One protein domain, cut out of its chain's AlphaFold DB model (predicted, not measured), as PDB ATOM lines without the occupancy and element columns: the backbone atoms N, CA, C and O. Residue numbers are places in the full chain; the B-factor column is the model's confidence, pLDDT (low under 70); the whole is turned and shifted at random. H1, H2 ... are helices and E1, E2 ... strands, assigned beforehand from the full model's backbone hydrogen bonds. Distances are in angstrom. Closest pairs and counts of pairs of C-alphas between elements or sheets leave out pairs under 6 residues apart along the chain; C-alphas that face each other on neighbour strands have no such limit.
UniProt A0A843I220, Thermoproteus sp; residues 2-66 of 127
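AT A GLANCE: This is residues 2 to 66 of the 127 residues of a protein of Thermoproteus sp (UniProt A0A843I220). A long, narrow hairpin of two strands, E1 and E2, makes the longest axis, and one helix, H1, lies off to one side of it. The unnamed stretch of residues 18 to 38 folds back from the end of H1 to the start of E1, and the contacts are few. The printed part has 65 residues, with one named helix and two named strands in the order H1, E1, E2; the sheet, E1 - E2, is antiparallel, and the class is mixed, helices and strands. The whole is loose, with a radius of gyration of the C-alphas of 14.7 A, and only just a rod, spanning 46 by 23 by 14 A.

HOW THE PARTS SIT: H1, residues 2 to 17, has 11 of its 12 O i to N i+4 pairs within hydrogen-bond range. E1, residues 39 to 49, and E2, residues 55 to 65, form a hairpin and are antiparallel, with 166 degrees between their directions. The C-alphas of Arg 39 and His 65 face each other at 4.6 A, and those of Arg 49 and Pro 55 at 4.5 A. N 40 and O 64, 2.8 A, and N 56 and O 48, 2.8 A, are within hydrogen-bond range. H1 and E2 are apart, with no C-alpha of the one within 8 A of the other.

IN THESE COORDINATES: H1 begins at C-alpha 2 (32.609, -1.875, -9.931) and is 23.8 A long. E1 begins at C-alpha 39 (25.873, -18.586, -0.955) and is 32.7 A long. E2, 33.2 A long, ends at C-alpha 65 (26.222, -17.282, 3.437).

THE WHOLE: The two C-alphas farthest apart, those of Pro 34 and Gly 52, are 45.9 A apart. The printed part has no cut. The link from H1 to E1 is long, with 21 residues, and the link from E1 to E2 is tight, with 5. Residues 16 to 22 stand free. The mean pLDDT of the printed part is 81.9; residues 2 to 13, 17 and 19 to 21 are under 70.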
ATOM      1  N   ARG A   2      32.370  -1.376 -11.323       51.59
ATOM      2  CA  ARG A   2      32.609  -1.875  -9.931       51.59
ATOM      3  C   ARG A   2      33.487  -3.137  -9.737       51.59
ATOM      4  O   ARG A   2      33.899  -3.404  -8.613       51.59
ATOM      5  N   ARG A   3      33.713  -3.969 -10.766       47.44
ATOM      6  CA  ARG A   3      34.444  -5.250 -10.619       47.44
ATOM      7  C   ARG A   3      35.961  -5.071 -10.467       47.44
ATOM      8  O   ARG A   3      36.535  -5.742  -9.619       47.44
ATOM      9  N   GLY A   4      36.568  -4.151 -11.220       51.25
ATOM     10  CA  GLY A   4      38.021  -3.923 -11.190       51.25
ATOM     11  C   GLY A   4      38.516  -3.270  -9.896       51.25
ATOM     12  O   GLY A   4      39.616  -3.563  -9.437       51.25
ATOM     13  N   ASP A   5      37.684  -2.450  -9.248       57.06
ATOM     14  CA  ASP A   5      38.060  -1.804  -7.981       57.06
ATOM     15  C   ASP A   5      38.155  -2.825  -6.837       57.06
ATOM     16  O   ASP A   5      39.086  -2.788  -6.035       57.06
ATOM     17  N   LYS A   6      37.242  -3.810  -6.805       56.88
ATOM     18  CA  LYS A   6      37.255  -4.891  -5.803       56.88
ATOM     19  C   LYS A   6      38.471  -5.811  -5.931       56.88
ATOM     20  O   LYS A   6      38.895  -6.372  -4.924       56.88
ATOM     21  N   GLU A   7      38.988  -5.997  -7.141       58.50
ATOM     22  CA  GLU A   7      40.189  -6.795  -7.403       58.50
ATOM     23  C   GLU A   7      41.421  -6.121  -6.793       58.50
ATOM     24  O   GLU A   7      42.092  -6.709  -5.946       58.50
ATOM     25  N   LYS A   8      41.640  -4.839  -7.119       59.94
ATOM     26  CA  LYS A   8      42.772  -4.058  -6.600       59.94
ATOM     27  C   LYS A   8      42.787  -4.003  -5.074       59.94
ATOM     28  O   LYS A   8      43.837  -4.208  -4.473       59.94
ATOM     29  N   THR A   9      41.632  -3.781  -4.439       59.38
ATOM     30  CA  THR A   9      41.553  -3.697  -2.972       59.38
ATOM     31  C   THR A   9      41.902  -5.019  -2.292       59.38
ATOM     32  O   THR A   9      42.607  -5.015  -1.287       59.38
ATOM     33  N   LYS A  10      41.434  -6.157  -2.820       66.25
ATOM     34  CA  LYS A  10      41.684  -7.462  -2.191       66.25
ATOM     35  C   LYS A  10      43.132  -7.905  -2.363       66.25
ATOM     36  O   LYS A  10      43.732  -8.364  -1.398       66.25
ATOM     37  N   THR A  11      43.697  -7.733  -3.557       67.69
ATOM     38  CA  THR A  11      45.088  -8.120  -3.824       67.69
ATOM     39  C   THR A  11      46.054  -7.258  -3.014       67.69
ATOM     40  O   THR A  11      46.995  -7.781  -2.424       67.69
ATOM     41  N   ALA A  12      45.789  -5.952  -2.911       68.06
ATOM     42  CA  ALA A  12      46.597  -5.051  -2.093       68.06
ATOM     43  C   ALA A  12      46.521  -5.383  -0.593       68.06
ATOM     44  O   ALA A  12      47.542  -5.323   0.083       68.06
ATOM     45  N   ALA A  13      45.344  -5.759  -0.078       68.56
ATOM     46  CA  ALA A  13      45.191  -6.154   1.322       68.56
ATOM     47  C   ALA A  13      46.014  -7.409   1.658       68.56
ATOM     48  O   ALA A  13      46.737  -7.410   2.647       68.56
ATOM     49  N   VAL A  14      45.972  -8.442   0.807       72.62
ATOM     50  CA  VAL A  14      46.751  -9.677   1.024       72.62
ATOM     51  C   VAL A  14      48.256  -9.398   0.985       72.62
ATOM     52  O   VAL A  14      48.977  -9.856   1.861       72.62
ATOM     53  N   LYS A  15      48.729  -8.589   0.025       72.94
ATOM     54  CA  LYS A  15      50.149  -8.211  -0.046       72.94
ATOM     55  C   LYS A  15      50.613  -7.391   1.161       72.94
ATOM     56  O   LYS A  15      51.720  -7.601   1.633       72.94
ATOM     57  N   LYS A  16      49.774  -6.485   1.678       72.00
ATOM     58  CA  LYS A  16      50.097  -5.683   2.870       72.00
ATOM     59  C   LYS A  16      50.249  -6.525   4.137       72.00
ATOM     60  O   LYS A  16      51.081  -6.193   4.969       72.00
ATOM     61  N   MET A  17      49.462  -7.590   4.275       68.75
ATOM     62  CA  MET A  17      49.499  -8.469   5.450       68.75
ATOM     63  C   MET A  17      50.696  -9.428   5.472       68.75
ATOM     64  O   MET A  17      50.990  -9.995   6.513       68.75
ATOM     65  N   ALA A  18      51.371  -9.630   4.340       72.00
ATOM     66  CA  ALA A  18      52.459 -10.596   4.196       72.00
ATOM     67  C   ALA A  18      53.864  -9.970   4.337       72.00
ATOM     68  O   ALA A  18      54.816 -10.524   3.796       72.00
ATOM     69  N   GLU A  19      53.974  -8.818   5.015       64.69
ATOM     70  CA  GLU A  19      55.236  -8.179   5.445       64.69
ATOM     71  C   GLU A  19      56.386  -8.276   4.419       64.69
ATOM     72  O   GLU A  19      57.412  -8.903   4.658       64.69
ATOM     73  N   GLU A  20      56.199  -7.663   3.246       61.03
ATOM     74  CA  GLU A  20      57.218  -7.541   2.181       61.03
ATOM     75  C   GLU A  20      57.682  -8.847   1.513       61.03
ATOM     76  O   GLU A  20      58.621  -8.830   0.715       61.03
ATOM     77  N   GLN A  21      57.002  -9.975   1.734       67.06
ATOM     78  CA  GLN A  21      57.275 -11.170   0.939       67.06
ATOM     79  C   GLN A  21      56.920 -10.932  -0.534       67.06
ATOM     80  O   GLN A  21      55.803 -10.531  -0.875       67.06
ATOM     81  N   ASP A  22      57.874 -11.206  -1.424       75.19
ATOM     82  CA  ASP A  22      57.633 -11.171  -2.862       75.19
ATOM     83  C   ASP A  22      56.965 -12.480  -3.300       75.19
ATOM     84  O   ASP A  22      57.596 -13.534  -3.397       75.19
ATOM     85  N   PHE A  23      55.651 -12.424  -3.518       81.81
ATOM     86  CA  PHE A  23      54.873 -13.535  -4.055       81.81
ATOM     87  C   PHE A  23      53.864 -13.065  -5.101       81.81
ATOM     88  O   PHE A  23      53.328 -11.945  -5.088       81.81
ATOM     89  N   ASN A  24      53.563 -13.985  -6.014       83.44
ATOM     90  CA  ASN A  24      52.505 -13.804  -6.989       83.44
ATOM     91  C   ASN A  24      51.149 -14.001  -6.309       83.44
ATOM     92  O   ASN A  24      50.878 -15.045  -5.722       83.44
ATOM     93  N   ALA A  25      50.281 -13.000  -6.424       83.94
ATOM     94  CA  ALA A  25      48.916 -13.054  -5.925       83.94
ATOM     95  C   ALA A  25      47.962 -12.689  -7.056       83.94
ATOM     96  O   ALA A  25      48.079 -11.616  -7.651       83.94
ATOM     97  N   TYR A  26      46.997 -13.562  -7.324       82.31
ATOM     98  CA  TYR A  26      45.922 -13.304  -8.270       82.31
ATOM     99  C   TYR A  26      44.583 -13.611  -7.608       82.31
ATOM    100  O   TYR A  26      44.370 -14.703  -7.087       82.31
ATOM    101  N   ILE A  27      43.678 -12.636  -7.624       82.94
ATOM    102  CA  ILE A  27      42.330 -12.783  -7.082       82.94
ATOM    103  C   ILE A  27      41.361 -12.550  -8.225       82.94
ATOM    104  O   ILE A  27      41.152 -11.417  -8.653       82.94
ATOM    105  N   ALA A  28      40.755 -13.633  -8.705       81.19
ATOM    106  CA  ALA A  28      39.795 -13.562  -9.791       81.19
ATOM    107  C   ALA A  28      38.594 -12.660  -9.427       81.19
ATOM    108  O   ALA A  28      38.156 -12.611  -8.265       81.19
ATOM    109  N   PRO A  29      38.014 -11.949 -10.407       75.50
ATOM    110  CA  PRO A  29      36.801 -11.180 -10.189       75.50
ATOM    111  C   PRO A  29      35.650 -12.098  -9.765       75.50
ATOM    112  O   PRO A  29      35.457 -13.187 -10.296       75.50
ATOM    113  N   VAL A  30      34.837 -11.623  -8.820       78.12
ATOM    114  CA  VAL A  30      33.693 -12.391  -8.311       78.12
ATOM    115  C   VAL A  30      32.635 -12.543  -9.412       78.12
ATOM    116  O   VAL A  30      32.063 -11.551  -9.895       78.12
ATOM    117  N   ALA A  31      32.368 -13.789  -9.798       84.06
ATOM    118  CA  ALA A  31      31.228 -14.159 -10.623       84.06
ATOM    119  C   ALA A  31      29.953 -14.182  -9.766       84.06
ATOM    120  O   ALA A  31      29.989 -14.571  -8.603       84.06
ATOM    121  N   TYR A  32      28.836 -13.735 -10.337       83.94
ATOM    122  CA  TYR A  32      27.523 -13.911  -9.721       83.94
ATOM    123  C   TYR A  32      26.834 -15.067 -10.435       83.94
ATOM    124  O   TYR A  32      26.697 -15.026 -11.658       83.94
ATOM    125  N   ILE A  33      26.447 -16.085  -9.674       89.50
ATOM    126  CA  ILE A  33      25.788 -17.288 -10.173       89.50
ATOM    127  C   ILE A  33      24.386 -17.314  -9.545       89.50
ATOM    128  O   ILE A  33      24.284 -17.555  -8.342       89.50
ATOM    129  N   PRO A  34      23.310 -17.041 -10.310       91.06
ATOM    130  CA  PRO A  34      21.985 -16.775  -9.745       91.06
ATOM    131  C   PRO A  34      21.446 -17.869  -8.819       91.06
ATOM    132  O   PRO A  34      20.891 -17.563  -7.767       91.06
ATOM    133  N   PHE A  35      21.655 -19.144  -9.164       92.88
ATOM    134  CA  PHE A  35      21.139 -20.269  -8.378       92.88
ATOM    135  C   PHE A  35      21.857 -20.471  -7.032       92.88
ATOM    136  O   PHE A  35      21.381 -21.234  -6.194       92.88
ATOM    137  N   LEU A  36      22.999 -19.810  -6.805       90.94
ATOM    138  CA  LEU A  36      23.674 -19.843  -5.507       90.94
ATOM    139  C   LEU A  36      23.023 -18.894  -4.489       90.94
ATOM    140  O   LEU A  36      23.195 -19.094  -3.288       90.94
ATOM    141  N   GLY A  37      22.230 -17.910  -4.929       91.06
ATOM    142  CA  GLY A  37      21.602 -16.941  -4.029       91.06
ATOM    143  C   GLY A  37      22.641 -16.146  -3.227       91.06
ATOM    144  O   GLY A  37      23.513 -15.510  -3.815       91.06
ATOM    145  N   ASP A  38      22.541 -16.187  -1.893       90.25
ATOM    146  CA  ASP A  38      23.498 -15.569  -0.948       90.25
ATOM    147  C   ASP A  38      24.710 -16.466  -0.627       90.25
ATOM    148  O   ASP A  38      25.632 -16.068   0.090       90.25
ATOM    149  N   ARG A  39      24.730 -17.699  -1.151       92.25
ATOM    150  CA  ARG A  39      25.873 -18.586  -0.955       92.25
ATOM    151  C   ARG A  39      27.057 -18.078  -1.751       92.25
ATOM    152  O   ARG A  39      26.983 -17.808  -2.952       92.25
ATOM    153  N   LYS A  40      28.178 -17.985  -1.059       91.06
ATOM    154  CA  LYS A  40      29.454 -17.551  -1.585       91.06
ATOM    155  C   LYS A  40      30.447 -18.670  -1.400       91.06
ATOM    156  O   LYS A  40      30.734 -19.069  -0.277       91.06
ATOM    157  N   ILE A  41      30.981 -19.113  -2.528       93.38
ATOM    158  CA  ILE A  41      31.996 -20.150  -2.598       93.38
ATOM    159  C   ILE A  41      33.302 -19.474  -3.007       93.38
ATOM    160  O   ILE A  41      33.346 -18.720  -3.985       93.38
ATOM    161  N   ALA A  42      34.353 -19.695  -2.228       92.50
ATOM    162  CA  ALA A  42      35.690 -19.201  -2.505       92.50
ATOM    163  C   ALA A  42      36.669 -20.373  -2.552       92.50
ATOM    164  O   ALA A  42      36.856 -21.059  -1.552       92.50
ATOM    165  N   HIS A  43      37.321 -20.554  -3.698       93.50
ATOM    166  CA  HIS A  43      38.433 -21.487  -3.843       93.50
ATOM    167  C   HIS A  43      39.747 -20.718  -3.757       93.50
ATOM    168  O   HIS A  43      39.905 -19.667  -4.388       93.50
ATOM    169  N   MET A  44      40.687 -21.237  -2.977       93.56
ATOM    170  CA  MET A  44      42.004 -20.650  -2.771       93.56
ATOM    171  C   MET A  44      43.069 -21.730  -2.922       93.56
ATOM    172  O   MET A  44      42.908 -22.849  -2.435       93.56
ATOM    173  N   ILE A  45      44.158 -21.375  -3.598       94.06
ATOM    174  CA  ILE A  45      45.356 -22.204  -3.708       94.06
ATOM    175  C   ILE A  45      46.513 -21.381  -3.158       94.06
ATOM    176  O   ILE A  45      46.713 -20.243  -3.581       94.06
ATOM    177  N   ILE A  46      47.239 -21.951  -2.204       92.69
ATOM    178  CA  ILE A  46      48.422 -21.347  -1.596       92.69
ATOM    179  C   ILE A  46      49.583 -22.301  -1.841       92.69
ATOM    180  O   ILE A  46      49.566 -23.437  -1.373       92.69
ATOM    181  N   GLU A  47      50.578 -21.843  -2.586       92.75
ATOM    182  CA  GLU A  47      51.814 -22.583  -2.827       92.75
ATOM    183  C   GLU A  47      52.912 -22.018  -1.931       92.75
ATOM    184  O   GLU A  47      53.065 -20.803  -1.809       92.75
ATOM    185  N   ALA A  48      53.661 -22.901  -1.280       91.44
ATOM    186  CA  ALA A  48      54.720 -22.517  -0.358       91.44
ATOM    187  C   ALA A  48      55.882 -23.512  -0.419       91.44
ATOM    188  O   ALA A  48      55.819 -24.546  -1.087       91.44
ATOM    189  N   ARG A  49      56.963 -23.195   0.294       92.00
ATOM    190  CA  ARG A  49      58.092 -24.103   0.504       92.00
ATOM    191  C   ARG A  49      58.271 -24.347   1.993       92.00
ATOM    192  O   ARG A  49      58.228 -23.404   2.776       92.00
ATOM    193  N   ILE A  50      58.478 -25.605   2.362       93.06
ATOM    194  CA  ILE A  50      58.800 -26.004   3.737       93.06
ATOM    195  C   ILE A  50      60.302 -26.273   3.878       93.06
ATOM    196  O   ILE A  50      61.096 -25.960   2.985       93.06
ATOM    197  N   PHE A  51      60.699 -26.848   5.015       94.56
ATOM    198  CA  PHE A  51      62.079 -27.231   5.296       94.56
ATOM    199  C   PHE A  51      62.723 -27.996   4.125       94.56
ATOM    200  O   PHE A  51      62.105 -28.866   3.511       94.56
ATOM    201  N   GLY A  52      63.966 -27.638   3.798       95.19
ATOM    202  CA  GLY A  52      64.689 -28.198   2.653       95.19
ATOM    203  C   GLY A  52      64.224 -27.682   1.285       95.19
ATOM    204  O   GLY A  52      64.601 -28.248   0.266       95.19
ATOM    205  N   GLY A  53      63.396 -26.631   1.236       92.19
ATOM    206  CA  GLY A  53      62.905 -26.049  -0.018       92.19
ATOM    207  C   GLY A  53      61.844 -26.896  -0.727       92.19
ATOM    208  O   GLY A  53      61.496 -26.594  -1.875       92.19
ATOM    209  N   LEU A  54      61.330 -27.932  -0.051       95.75
ATOM    210  CA  LEU A  54      60.315 -28.836  -0.579       95.75
ATOM    211  C   LEU A  54      59.019 -28.061  -0.856       95.75
ATOM    212  O   LEU A  54      58.524 -27.371   0.041       95.75
ATOM    213  N   PRO A  55      58.473 -28.136  -2.082       95.88
ATOM    214  CA  PRO A  55      57.249 -27.434  -2.425       95.88
ATOM    215  C   PRO A  55      56.042 -28.096  -1.758       95.88
ATOM    216  O   PRO A  55      55.936 -29.320  -1.703       95.88
ATOM    217  N   ILE A  56      55.106 -27.272  -1.303       96.06
ATOM    218  CA  ILE A  56      53.791 -27.688  -0.820       96.06
ATOM    219  C   ILE A  56      52.704 -26.850  -1.492       96.06
ATOM    220  O   ILE A  56      52.938 -25.707  -1.887       96.06
ATOM    221  N   ALA A  57      51.503 -27.413  -1.581       95.62
ATOM    222  CA  ALA A  57      50.321 -26.710  -2.054       95.62
ATOM    223  C   ALA A  57      49.146 -26.982  -1.114       95.62
ATOM    224  O   ALA A  57      48.835 -28.130  -0.799       95.62
ATOM    225  N   ILE A  58      48.479 -25.915  -0.698       96.19
ATOM    226  CA  ILE A  58      47.273 -25.937   0.120       96.19
ATOM    227  C   ILE A  58      46.114 -25.524  -0.782       96.19
ATOM    228  O   ILE A  58      46.158 -24.465  -1.406       96.19
ATOM    229  N   ARG A  59      45.073 -26.357  -0.861       96.75
ATOM    230  CA  ARG A  59      43.834 -26.061  -1.592       96.75
ATOM    231  C   ARG A  59      42.688 -25.992  -0.597       96.75
ATOM    232  O   ARG A  59      42.474 -26.946   0.144       96.75
ATOM    233  N   ILE A  60      41.987 -24.866  -0.572       96.38
ATOM    234  CA  ILE A  60      40.910 -24.590   0.381       96.38
ATOM    235  C   ILE A  60      39.668 -24.166  -0.392       96.38
ATOM    236  O   ILE A  60      39.748 -23.372  -1.330       96.38
ATOM    237  N   GLU A  61      38.523 -24.667   0.052       95.88
ATOM    238  CA  GLU A  61      37.205 -24.208  -0.356       95.88
ATOM    239  C   GLU A  61      36.460 -23.677   0.869       95.88
ATOM    240  O   GLU A  61      36.464 -24.301   1.929       95.88
ATOM    241  N   LEU A  62      35.850 -22.505   0.723       93.75
ATOM    242  CA  LEU A  62      35.017 -21.884   1.742       93.75
ATOM    243  C   LEU A  62      33.643 -21.585   1.148       93.75
ATOM    244  O   LEU A  62      33.522 -20.681   0.320       93.75
ATOM    245  N   GLU A  63      32.621 -22.308   1.604       93.88
ATOM    246  CA  GLU A  63      31.213 -22.020   1.326       93.88
ATOM    247  C   GLU A  63      30.567 -21.381   2.557       93.88
ATOM    248  O   GLU A  63      30.562 -21.946   3.649       93.88
ATOM    249  N   VAL A  64      30.038 -20.170   2.385       92.81
ATOM    250  CA  VAL A  64      29.356 -19.412   3.443       92.81
ATOM    251  C   VAL A  64      28.140 -18.690   2.885       92.81
ATOM    252  O   VAL A  64      28.059 -18.422   1.688       92.81
ATOM    253  N   HIS A  65      27.228 -18.289   3.763       92.12
ATOM    254  CA  HIS A  65      26.222 -17.282   3.437       92.12
ATOM    255  C   HIS A  65      26.793 -15.878   3.708       92.12
ATOM    256  O   HIS A  65      27.117 -15.554   4.856       92.12
ATOM    257  N   ASP A  66      26.982 -15.057   2.667       88.44
ATOM    258  CA  ASP A  66      27.734 -13.790   2.778       88.44
ATOM    259  C   ASP A  66      27.002 -12.759   3.655       88.44
ATOM    260  O   ASP A  66      27.646 -12.047   4.432       88.44
TER     261      ASP A  66